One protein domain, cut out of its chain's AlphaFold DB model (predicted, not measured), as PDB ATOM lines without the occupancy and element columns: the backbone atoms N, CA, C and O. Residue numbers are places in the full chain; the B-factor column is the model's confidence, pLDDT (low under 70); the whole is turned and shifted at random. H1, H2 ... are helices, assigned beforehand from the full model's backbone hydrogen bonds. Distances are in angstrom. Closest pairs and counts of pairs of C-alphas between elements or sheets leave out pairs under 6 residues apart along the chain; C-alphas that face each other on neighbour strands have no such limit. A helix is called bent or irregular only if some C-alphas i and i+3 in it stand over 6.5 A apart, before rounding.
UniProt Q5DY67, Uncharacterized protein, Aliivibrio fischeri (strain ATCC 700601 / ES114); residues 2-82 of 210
ATOM      1  N   LEU A   2      66.598 128.751  55.686       67.00
ATOM      2  CA  LEU A   2      66.487 127.282  55.630       67.00
ATOM      3  C   LEU A   2      66.136 126.642  56.992       67.00
ATOM      4  O   LEU A   2      65.273 125.779  57.055       67.00
ATOM      5  N   LEU A   3      66.761 127.115  58.078       63.41
ATOM      6  CA  LEU A   3      66.544 126.610  59.443       63.41
ATOM      7  C   LEU A   3      65.109 126.863  59.943       63.41
ATOM      8  O   LEU A   3      64.437 125.938  60.374       63.41
ATOM      9  N   LEU A   4      64.603 128.085  59.749       62.78
ATOM     10  CA  LEU A   4      63.208 128.460  60.027       62.78
ATOM     11  C   LEU A   4      62.202 127.628  59.216       62.78
ATOM     12  O   LEU A   4      61.146 127.261  59.722       62.78
ATOM     13  N   PHE A   5      62.527 127.314  57.959       67.75
ATOM     14  CA  PHE A   5      61.682 126.478  57.106       67.75
ATOM     15  C   PHE A   5      61.669 125.015  57.576       67.75
ATOM     16  O   PHE A   5      60.625 124.367  57.557       67.75
ATOM     17  N   LEU A   6      62.813 124.511  58.053       66.62
ATOM     18  CA  LEU A   6      62.943 123.174  58.626       66.62
ATOM     19  C   LEU A   6      62.137 123.041  59.928       66.62
ATOM     20  O   LEU A   6      61.409 122.065  60.090       66.62
ATOM     21  N   GLU A   7      62.202 124.044  60.809       66.88
ATOM     22  CA  GLU A   7      61.427 124.086  62.057       66.88
ATOM     23  C   GLU A   7      59.914 124.142  61.804       66.88
ATOM     24  O   GLU A   7      59.135 123.436  62.452       66.88
ATOM     25  N   LEU A   8      59.492 124.937  60.814       73.31
ATOM     26  CA  LEU A   8      58.086 125.066  60.429       73.31
ATOM     27  C   LEU A   8      57.506 123.745  59.895       73.31
ATOM     28  O   LEU A   8      56.322 123.481  60.088       73.31
ATOM     29  N   ILE A   9      58.330 122.907  59.257       75.69
ATOM     30  CA  ILE A   9      57.934 121.589  58.738       75.69
ATOM     31  C   ILE A   9      58.046 120.501  59.816       75.69
ATOM     32  O   ILE A   9      57.208 119.598  59.869       75.69
ATOM     33  N   SER A  10      59.038 120.572  60.706       71.06
ATOM     34  CA  SER A  10      59.248 119.539  61.726       71.06
ATOM     35  C   SER A  10      58.119 119.487  62.753       71.06
ATOM     36  O   SER A  10      57.716 118.398  63.154       71.06
ATOM     37  N   ILE A  11      57.568 120.641  63.145       73.44
ATOM     38  CA  ILE A  11      56.474 120.732  64.129       73.44
ATOM     39  C   ILE A  11      55.209 119.969  63.678       73.44
ATOM     40  O   ILE A  11      54.755 119.100  64.428       73.44
ATOM     41  N   PRO A  12      54.625 120.216  62.486       78.19
ATOM     42  CA  PRO A  12      53.431 119.499  62.041       78.19
ATOM     43  C   PRO A  12      53.683 118.003  61.823       78.19
ATOM     44  O   PRO A  12      52.824 117.197  62.175       78.19
ATOM     45  N   ILE A  13      54.862 117.603  61.326       77.62
ATOM     46  CA  ILE A  13      55.229 116.180  61.202       77.62
ATOM     47  C   ILE A  13      55.236 115.508  62.578       77.62
ATOM     48  O   ILE A  13      54.682 114.420  62.743       77.62
ATOM     49  N   MET A  14      55.812 116.167  63.584       71.12
ATOM     50  CA  MET A  14      55.841 115.648  64.948       71.12
ATOM     51  C   MET A  14      54.448 115.562  65.572       71.12
ATOM     52  O   MET A  14      54.137 114.568  66.226       71.12
ATOM     53  N   LEU A  15      53.584 116.553  65.335       75.19
ATOM     54  CA  LEU A  15      52.190 116.503  65.777       75.19
ATOM     55  C   LEU A  15      51.450 115.323  65.140       75.19
ATOM     56  O   LEU A  15      50.795 114.565  65.855       75.19
ATOM     57  N   ILE A  16      51.599 115.109  63.829       80.06
ATOM     58  CA  ILE A  16      51.009 113.957  63.131       80.06
ATOM     59  C   ILE A  16      51.530 112.646  63.730       80.06
ATOM     60  O   ILE A  16      50.732 111.769  64.055       80.06
ATOM     61  N   ALA A  17      52.842 112.521  63.953       73.56
ATOM     62  CA  ALA A  17      53.441 111.337  64.567       73.56
ATOM     63  C   ALA A  17      52.935 111.097  66.002       73.56
ATOM     64  O   ALA A  17      52.671 109.952  66.383       73.56
ATOM     65  N   MET A  18      52.741 112.159  66.790       72.81
ATOM     66  CA  MET A  18      52.159 112.092  68.134       72.81
ATOM     67  C   MET A  18      50.705 111.618  68.099       72.81
ATOM     68  O   MET A  18      50.361 110.665  68.801       72.81
ATOM     69  N   PHE A  19      49.852 112.233  67.273       77.19
ATOM     70  CA  PHE A  19      48.450 111.828  67.138       77.19
ATOM     71  C   PHE A  19      48.321 110.396  66.625       77.19
ATOM     72  O   PHE A  19      47.534 109.619  67.163       77.19
ATOM     73  N   PHE A  20      49.143 110.014  65.648       77.62
ATOM     74  CA  PHE A  20      49.184 108.654  65.123       77.62
ATOM     75  C   PHE A  20      49.641 107.644  66.183       77.62
ATOM     76  O   PHE A  20      49.040 106.581  66.329       77.62
ATOM     77  N   SER A  21      50.640 107.995  66.996       70.56
ATOM     78  CA  SER A  21      51.084 107.154  68.114       70.56
ATOM     79  C   SER A  21      49.984 106.985  69.161       70.56
ATOM     80  O   SER A  21      49.721 105.859  69.580       70.56
ATOM     81  N   ILE A  22      49.299 108.069  69.556       73.56
ATOM     82  CA  ILE A  22      48.141 108.018  70.469       73.56
ATOM     83  C   ILE A  22      47.059 107.105  69.896       73.56
ATOM     84  O   ILE A  22      46.561 106.230  70.604       73.56
ATOM     85  N   TYR A  23      46.742 107.269  68.614       77.81
ATOM     86  CA  TYR A  23      45.762 106.447  67.919       77.81
ATOM     87  C   TYR A  23      46.145 104.963  67.938       77.81
ATOM     88  O   TYR A  23      45.324 104.131  68.323       77.81
ATOM     89  N   ILE A  24      47.394 104.607  67.619       73.56
ATOM     90  CA  ILE A  24      47.880 103.217  67.692       73.56
ATOM     91  C   ILE A  24      47.781 102.674  69.117       73.56
ATOM     92  O   ILE A  24      47.360 101.536  69.316       73.56
ATOM     93  N   ILE A  25      48.158 103.462  70.125       72.00
ATOM     94  CA  ILE A  25      48.096 103.040  71.529       72.00
ATOM     95  C   ILE A  25      46.656 102.735  71.948       72.00
ATOM     96  O   ILE A  25      46.427 101.749  72.647       72.00
ATOM     97  N   GLN A  26      45.702 103.562  71.520       71.69
ATOM     98  CA  GLN A  26      44.284 103.388  71.831       71.69
ATOM     99  C   GLN A  26      43.652 102.228  71.054       71.69
ATOM    100  O   GLN A  26      42.831 101.501  71.607       71.69
ATOM    101  N   THR A  27      44.039 102.030  69.793       72.44
ATOM    102  CA  THR A  27      43.459 100.996  68.916       72.44
ATOM    103  C   THR A  27      44.120  99.628  69.053       72.44
ATOM    104  O   THR A  27      43.506  98.622  68.708       72.44
ATOM    105  N   THR A  28      45.338  99.554  69.602       71.81
ATOM    106  CA  THR A  28      46.058  98.293  69.856       71.81
ATOM    107  C   THR A  28      46.348  98.086  71.350       71.81
ATOM    108  O   THR A  28      47.518  98.006  71.761       71.81
ATOM    109  N   PRO A  29      45.299  97.992  72.197       73.00
ATOM    110  CA  PRO A  29      45.482  97.756  73.620       73.00
ATOM    111  C   PRO A  29      46.234  96.440  73.832       73.00
ATOM    112  O   PRO A  29      45.973  95.428  73.182       73.00
ATOM    113  N   SER A  30      47.220  96.461  74.726       82.94
ATOM    114  CA  SER A  30      47.934  95.238  75.093       82.94
ATOM    115  C   SER A  30      47.073  94.429  76.057       82.94
ATOM    116  O   SER A  30      46.362  95.002  76.876       82.94
ATOM    117  N   THR A  31      47.132  93.107  75.965       86.56
ATOM    118  CA  THR A  31      46.401  92.215  76.869       86.56
ATOM    119  C   THR A  31      47.213  91.929  78.131       86.56
ATOM    120  O   THR A  31      48.437  92.078  78.125       86.56
ATOM    121  N   ILE A  32      46.558  91.468  79.203       85.06
ATOM    122  CA  ILE A  32      47.228  91.042  80.450       85.06
ATOM    123  C   ILE A  32      48.345  90.018  80.175       85.06
ATOM    124  O   ILE A  32      49.454  90.163  80.681       85.06
ATOM    125  N   HIS A  33      48.110  89.031  79.306       84.31
ATOM    126  CA  HIS A  33      49.127  88.033  78.944       84.31
ATOM    127  C   HIS A  33      50.387  88.638  78.305       84.31
ATOM    128  O   HIS A  33      51.475  88.086  78.437       84.31
ATOM    129  N   ASN A  34      50.257  89.807  77.677       84.50
ATOM    130  CA  ASN A  34      51.334  90.525  77.008       84.50
ATOM    131  C   ASN A  34      51.772  91.776  77.794       84.50
ATOM    132  O   ASN A  34      52.183  92.778  77.205       84.50
ATOM    133  N   LEU A  35      51.729  91.724  79.131       82.50
ATOM    134  CA  LEU A  35      52.190  92.807  80.011       82.50
ATOM    135  C   LEU A  35      53.619  93.271  79.682       82.50
ATOM    136  O   LEU A  35      53.866  94.467  79.555       82.50
ATOM    137  N   ASN A  36      54.556  92.346  79.457       82.88
ATOM    138  CA  ASN A  36      55.940  92.693  79.102       82.88
ATOM    139  C   ASN A  36      56.042  93.454  77.774       82.88
ATOM    140  O   ASN A  36      56.825  94.397  77.657       82.88
ATOM    141  N   HIS A  37      55.211  93.097  76.796       82.06
ATOM    142  CA  HIS A  37      55.153  93.789  75.513       82.06
ATOM    143  C   HIS A  37      54.656  95.234  75.670       82.06
ATOM    144  O   HIS A  37      55.115  96.128  74.961       82.06
ATOM    145  N   ARG A  38      53.791  95.513  76.658       83.56
ATOM    146  CA  ARG A  38      53.387  96.887  76.993       83.56
ATOM    147  C   ARG A  38      54.568  97.732  77.476       83.56
ATOM    148  O   ARG A  38      54.715  98.869  77.027       83.56
ATOM    149  N   TYR A  39      55.425  97.181  78.340       82.38
ATOM    150  CA  TYR A  39      56.654  97.860  78.775       82.38
ATOM    151  C   TYR A  39      57.612  98.097  77.603       82.38
ATOM    152  O   TYR A  39      58.163  99.188  77.487       82.38
ATOM    153  N   GLN A  40      57.770  97.115  76.711       82.75
ATOM    154  CA  GLN A  40      58.605  97.249  75.512       82.75
ATOM    155  C   GLN A  40      58.083  98.335  74.567       82.75
ATOM    156  O   GLN A  40      58.860  99.183  74.143       82.75
ATOM    157  N   LYS A  41      56.771  98.370  74.291       81.12
ATOM    158  CA  LYS A  41      56.138  99.421  73.477       81.12
ATOM    159  C   LYS A  41      56.380 100.812  74.062       81.12
ATOM    160  O   LYS A  41      56.803 101.712  73.346       81.12
ATOM    161  N   THR A  42      56.146 100.987  75.362       79.06
ATOM    162  CA  THR A  42      56.358 102.279  76.030       79.06
ATOM    163  C   THR A  42      57.836 102.674  76.070       79.06
ATOM    164  O   THR A  42      58.154 103.831  75.805       79.06
ATOM    165  N   GLY A  43      58.744 101.725  76.315       78.44
ATOM    166  CA  GLY A  43      60.188 101.962  76.240       78.44
ATOM    167  C   GLY A  43      60.653 102.348  74.835       78.44
ATOM    168  O   GLY A  43      61.394 103.314  74.684       78.44
ATOM    169  N   GLY A  44      60.166 101.655  73.801       78.50
ATOM    170  CA  GLY A  44      60.482 101.941  72.400       78.50
ATOM    171  C   GLY A  44      60.005 103.324  71.955       78.50
ATOM    172  O   GLY A  44      60.764 104.049  71.319       78.50
ATOM    173  N   ILE A  45      58.796 103.728  72.356       77.81
ATOM    174  CA  ILE A  45      58.285 105.089  72.126       77.81
ATOM    175  C   ILE A  45      59.191 106.124  72.808       77.81
ATOM    176  O   ILE A  45      59.556 107.118  72.187       77.81
ATOM    177  N   GLY A  46      59.598 105.878  74.058       75.44
ATOM    178  CA  GLY A  46      60.511 106.764  74.784       75.44
ATOM    179  C   GLY A  46      61.872 106.916  74.099       75.44
ATOM    180  O   GLY A  46      62.341 108.036  73.919       75.44
ATOM    181  N   ILE A  47      62.479 105.807  73.660       77.00
ATOM    182  CA  ILE A  47      63.764 105.817  72.942       77.00
ATOM    183  C   ILE A  47      63.638 106.555  71.608       77.00
ATOM    184  O   ILE A  47      64.462 107.420  71.324       77.00
ATOM    185  N   ALA A  48      62.602 106.265  70.815       75.38
ATOM    186  CA  ALA A  48      62.384 106.925  69.528       75.38
ATOM    187  C   ALA A  48      62.297 108.450  69.689       75.38
ATOM    188  O   ALA A  48      62.946 109.188  68.952       75.38
ATOM    189  N   ILE A  49      61.573 108.908  70.712       74.38
ATOM    190  CA  ILE A  49      61.442 110.327  71.048       74.38
ATOM    191  C   ILE A  49      62.797 110.941  71.428       74.38
ATOM    192  O   ILE A  49      63.163 111.982  70.884       74.38
ATOM    193  N   ILE A  50      63.571 110.292  72.303       72.94
ATOM    194  CA  ILE A  50      64.906 110.769  72.711       72.94
ATOM    195  C   ILE A  50      65.866 110.829  71.513       72.94
ATOM    196  O   ILE A  50      66.619 111.787  71.361       72.94
ATOM    197  N   CYS A  51      65.835 109.838  70.622       70.75
ATOM    198  CA  CYS A  51      66.651 109.860  69.412       70.75
ATOM    199  C   CYS A  51      66.254 111.018  68.488       70.75
ATOM    200  O   CYS A  51      67.133 111.715  67.988       70.75
ATOM    201  N   THR A  52      64.954 111.275  68.300       69.00
ATOM    202  CA  THR A  52      64.500 112.408  67.474       69.00
ATOM    203  C   THR A  52      64.892 113.768  68.051       69.00
ATOM    204  O   THR A  52      65.182 114.680  67.281       69.00
ATOM    205  N   THR A  53      64.969 113.917  69.379       67.94
ATOM    206  CA  THR A  53      65.401 115.178  70.005       67.94
ATOM    207  C   THR A  53      66.904 115.386  69.967       67.94
ATOM    208  O   THR A  53      67.340 116.512  69.750       67.94
ATOM    209  N   LEU A  54      67.693 114.328  70.170       67.25
ATOM    210  CA  LEU A  54      69.156 114.403  70.165       67.25
ATOM    211  C   LEU A  54      69.737 114.567  68.756       67.25
ATOM    212  O   LEU A  54      70.776 115.198  68.601       67.25
ATOM    213  N   LEU A  55      69.083 114.006  67.735       66.50
ATOM    214  CA  LEU A  55      69.555 114.051  66.345       66.50
ATOM    215  C   LEU A  55      69.027 115.261  65.556       66.50
ATOM    216  O   LEU A  55      69.502 115.518  64.454       66.50
ATOM    217  N   GLY A  56      68.020 115.967  66.078       60.88
ATOM    218  CA  GLY A  56      67.210 116.891  65.286       60.88
ATOM    219  C   GLY A  56      67.631 118.359  65.296       60.88
ATOM    220  O   GLY A  56      67.238 119.074  64.376       60.88
ATOM    221  N   LEU A  57      68.368 118.848  66.302       59.97
ATOM    222  CA  LEU A  57      68.524 120.296  66.483       59.97
ATOM    223  C   LEU A  57      69.907 120.717  67.019       59.97
ATOM    224  O   LEU A  57      70.297 120.270  68.097       59.97
ATOM    225  N   PRO A  58      70.626 121.615  66.312       61.94
ATOM    226  CA  PRO A  58      71.871 122.212  66.799       61.94
ATOM    227  C   PRO A  58      71.644 123.260  67.904       61.94
ATOM    228  O   PRO A  58      72.572 123.557  68.650       61.94
ATOM    229  N   GLU A  59      70.422 123.792  68.036       70.12
ATOM    230  CA  GLU A  59      70.031 124.736  69.089       70.12
ATOM    231  C   GLU A  59      68.776 124.263  69.846       70.12
ATOM    232  O   GLU A  59      67.905 123.613  69.262       70.12
ATOM    233  N   PRO A  60      68.648 124.571  71.149       69.75
ATOM    234  CA  PRO A  60      67.523 124.113  71.957       69.75
ATOM    235  C   PRO A  60      66.196 124.755  71.517       69.75
ATOM    236  O   PRO A  60      65.933 125.923  71.794       69.75
ATOM    237  N   ASN A  61      65.309 123.971  70.895       75.81
ATOM    238  CA  ASN A  61      63.951 124.405  70.556       75.81
ATOM    239  C   ASN A  61      62.970 124.060  71.692       75.81
ATOM    240  O   ASN A  61      62.461 122.940  71.805       75.81
ATOM    241  N   TYR A  62      62.685 125.048  72.543       77.50
ATOM    242  CA  TYR A  62      61.818 124.887  73.715       77.50
ATOM    243  C   TYR A  62      60.380 124.462  73.378       77.50
ATOM    244  O   TYR A  62      59.763 123.744  74.166       77.50
ATOM    245  N   LEU A  63      59.846 124.858  72.216       75.12
ATOM    246  CA  LEU A  63      58.503 124.454  71.782       75.12
ATOM    247  C   LEU A  63      58.455 122.958  71.466       75.12
ATOM    248  O   LEU A  63      57.536 122.264  71.907       75.12
ATOM    249  N   LEU A  64      59.469 122.447  70.763       73.56
ATOM    250  CA  LEU A  64      59.587 121.022  70.462       73.56
ATOM    251  C   LEU A  64      59.710 120.194  71.746       73.56
ATOM    252  O   LEU A  64      58.991 119.209  71.925       73.56
ATOM    253  N   TYR A  65      60.567 120.622  72.676       76.75
ATOM    254  CA  TYR A  65      60.711 119.946  73.965       76.75
ATOM    255  C   TYR A  65      59.414 119.972  74.777       76.75
ATOM    256  O   TYR A  65      59.041 118.952  75.357       76.75
ATOM    257  N   GLY A  66      58.684 121.091  74.770       77.62
ATOM    258  CA  GLY A  66      57.376 121.202  75.416       77.62
ATOM    259  C   GLY A  66      56.352 120.208  74.862       77.62
ATOM    260  O   GLY A  66      55.686 119.520  75.639       77.62
ATOM    261  N   LEU A  67      56.264 120.069  73.534       77.06
ATOM    262  CA  LEU A  67      55.372 119.100  72.881       77.06
ATOM    263  C   LEU A  67      55.714 117.656  73.255       77.06
ATOM    264  O   LEU A  67      54.823 116.858  73.549       77.06
ATOM    265  N   ILE A  68      57.002 117.334  73.302       77.12
ATOM    266  CA  ILE A  68      57.492 116.000  73.648       77.12
ATOM    267  C   ILE A  68      57.222 115.659  75.109       77.12
ATOM    268  O   ILE A  68      56.707 114.582  75.409       77.12
ATOM    269  N   ILE A  69      57.528 116.579  76.022       79.50
ATOM    270  CA  ILE A  69      57.233 116.405  77.446       79.50
ATOM    271  C   ILE A  69      55.722 116.237  77.636       79.50
ATOM    272  O   ILE A  69      55.289 115.307  78.317       79.50
ATOM    273  N   GLY A  70      54.913 117.068  76.972       79.62
ATOM    274  CA  GLY A  70      53.454 116.951  76.979       79.62
ATOM    275  C   GLY A  70      52.966 115.589  76.479       79.62
ATOM    276  O   GLY A  70      52.121 114.965  77.124       79.62
ATOM    277  N   PHE A  71      53.538 115.080  75.385       80.31
ATOM    278  CA  PHE A  71      53.234 113.748  74.864       80.31
ATOM    279  C   PHE A  71      53.579 112.641  75.856       80.31
ATOM    280  O   PHE A  71      52.760 111.756  76.084       80.31
ATOM    281  N   LEU A  72      54.775 112.673  76.448       78.12
ATOM    282  CA  LEU A  72      55.221 111.655  77.402       78.12
ATOM    283  C   LEU A  72      54.323 111.632  78.640       78.12
ATOM    284  O   LEU A  72      53.914 110.557  79.081       78.12
ATOM    285  N   ILE A  73      53.954 112.810  79.151       77.94
ATOM    286  CA  ILE A  73      52.995 112.957  80.251       77.94
ATOM    287  C   ILE A  73      51.637 112.368  79.850       77.94
ATOM    288  O   ILE A  73      51.064 111.562  80.583       77.94
ATOM    289  N   PHE A  74      51.122 112.707  78.668       76.81
ATOM    290  CA  PHE A  74      49.844 112.178  78.191       76.81
ATOM    291  C   PHE A  74      49.883 110.652  77.999       76.81
ATOM    292  O   PHE A  74      48.992 109.937  78.463       76.81
ATOM    293  N   HIS A  75      50.941 110.130  77.379       77.06
ATOM    294  CA  HIS A  75      51.169 108.699  77.193       77.06
ATOM    295  C   HIS A  75      51.205 107.954  78.529       77.06
ATOM    296  O   HIS A  75      50.634 106.870  78.650       77.06
ATOM    297  N   PHE A  76      51.847 108.542  79.535       71.75
ATOM    298  CA  PHE A  76      51.928 107.984  80.876       71.75
ATOM    299  C   PHE A  76      50.543 107.842  81.516       71.75
ATOM    300  O   PHE A  76      50.215 106.776  82.031       71.75
ATOM    301  N   PHE A  77      49.713 108.888  81.457       69.88
ATOM    302  CA  PHE A  77      48.412 108.884  82.133       69.88
ATOM    303  C   PHE A  77      47.332 108.084  81.404       69.88
ATOM    304  O   PHE A  77      46.482 107.484  82.060       69.88
ATOM    305  N   TYR A  78      47.352 108.068  80.070       68.44
ATOM    306  CA  TYR A  78      46.254 107.511  79.268       68.44
ATOM    307  C   TYR A  78      46.654 106.326  78.406       68.44
ATOM    308  O   TYR A  78      45.809 105.521  78.024       68.44
ATOM    309  N   GLY A  79      47.935 106.225  78.068       69.19
ATOM    310  CA  GLY A  79      48.427 105.199  77.172       69.19
ATOM    311  C   GLY A  79      48.767 103.904  77.888       69.19
ATOM    312  O   GLY A  79      48.575 102.848  77.295       69.19
ATOM    313  N   PHE A  80      49.284 103.961  79.118       80.00
ATOM    314  CA  PHE A  80      49.883 102.818  79.818       80.00
ATOM    315  C   PHE A  80      48.859 101.901  80.503       80.00
ATOM    316  O   PHE A  80      48.907 101.657  81.707       80.00
ATOM    317  N   SER A  81      47.920 101.381  79.721       85.81
ATOM    318  CA  SER A  81      46.911 100.431  80.175       85.81
ATOM    319  C   SER A  81      46.951  99.129  79.376       85.81
ATOM    320  O   SER A  81      47.433  99.067  78.237       85.81
ATOM    321  N   VAL A  82      46.463  98.070  80.013       87.19
ATOM    322  CA  VAL A  82      46.222  96.758  79.424       87.19
ATOM    323  C   VAL A  82      44.792  96.318  79.714       87.19
ATOM    324  O   VAL A  82      44.186  96.714  80.715       87.19
TER     325      VAL A  82
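Overview. This is residues 2 to 82 of the 210 residues of an uncharacterized protein of Aliivibrio fischeri (strain ATCC 700601 / ES114) (UniProt Q5DY67). What is the shape? It is a rod of three nearly parallel helices in a triangle, H2 running against H1 and H3. What is printed? The printed part has 81 residues, all helix by class, with H1, H2 and H3 in order and no named strand. How compact? It is only just loose, close to compact, with a radius of gyration of the C-alphas of 14.2 A and spans of 49 by 19 by 16 A.

Arrangement. What touches? H1, residues 2 to 27, touches H3, residues 62 to 79, the same way at a shallow tilt of 2 degrees; their closest C-alphas, of Ile 25 and Gly 79, are 6.1 A apart. H2, residues 32 to 56, forms a hairpin with H3; they only just touch, with 3 pairs of C-alphas within 8 A, the closest those of Ile 49 and Ile 68 at 7.4 A. H1 and H2 are near each other. Which O i to N i+4 pairs are within hydrogen-bond range? Every one in H3, 21 of 22 in H1 and 19 of 21 in H2.

Along the chain. Where does H1 begin? C-alpha 2 is at (66.487, 127.282, 55.630), and H1 spans 37.4 A. And the others? H2 spans 36.0 A and is irregular, C-alphas 33 and 36 being 8.3 A apart; H3 spans 24.1 A to C-alpha 79 at (48.427, 105.199, 77.172).

Size, cuts and confidence. Any cut or long link? The printed part has no cut, and both links are tight. Where is confidence low? pLDDT is under 70 at residues 2 to 7, 52 to 58, 60 and 77 to 79.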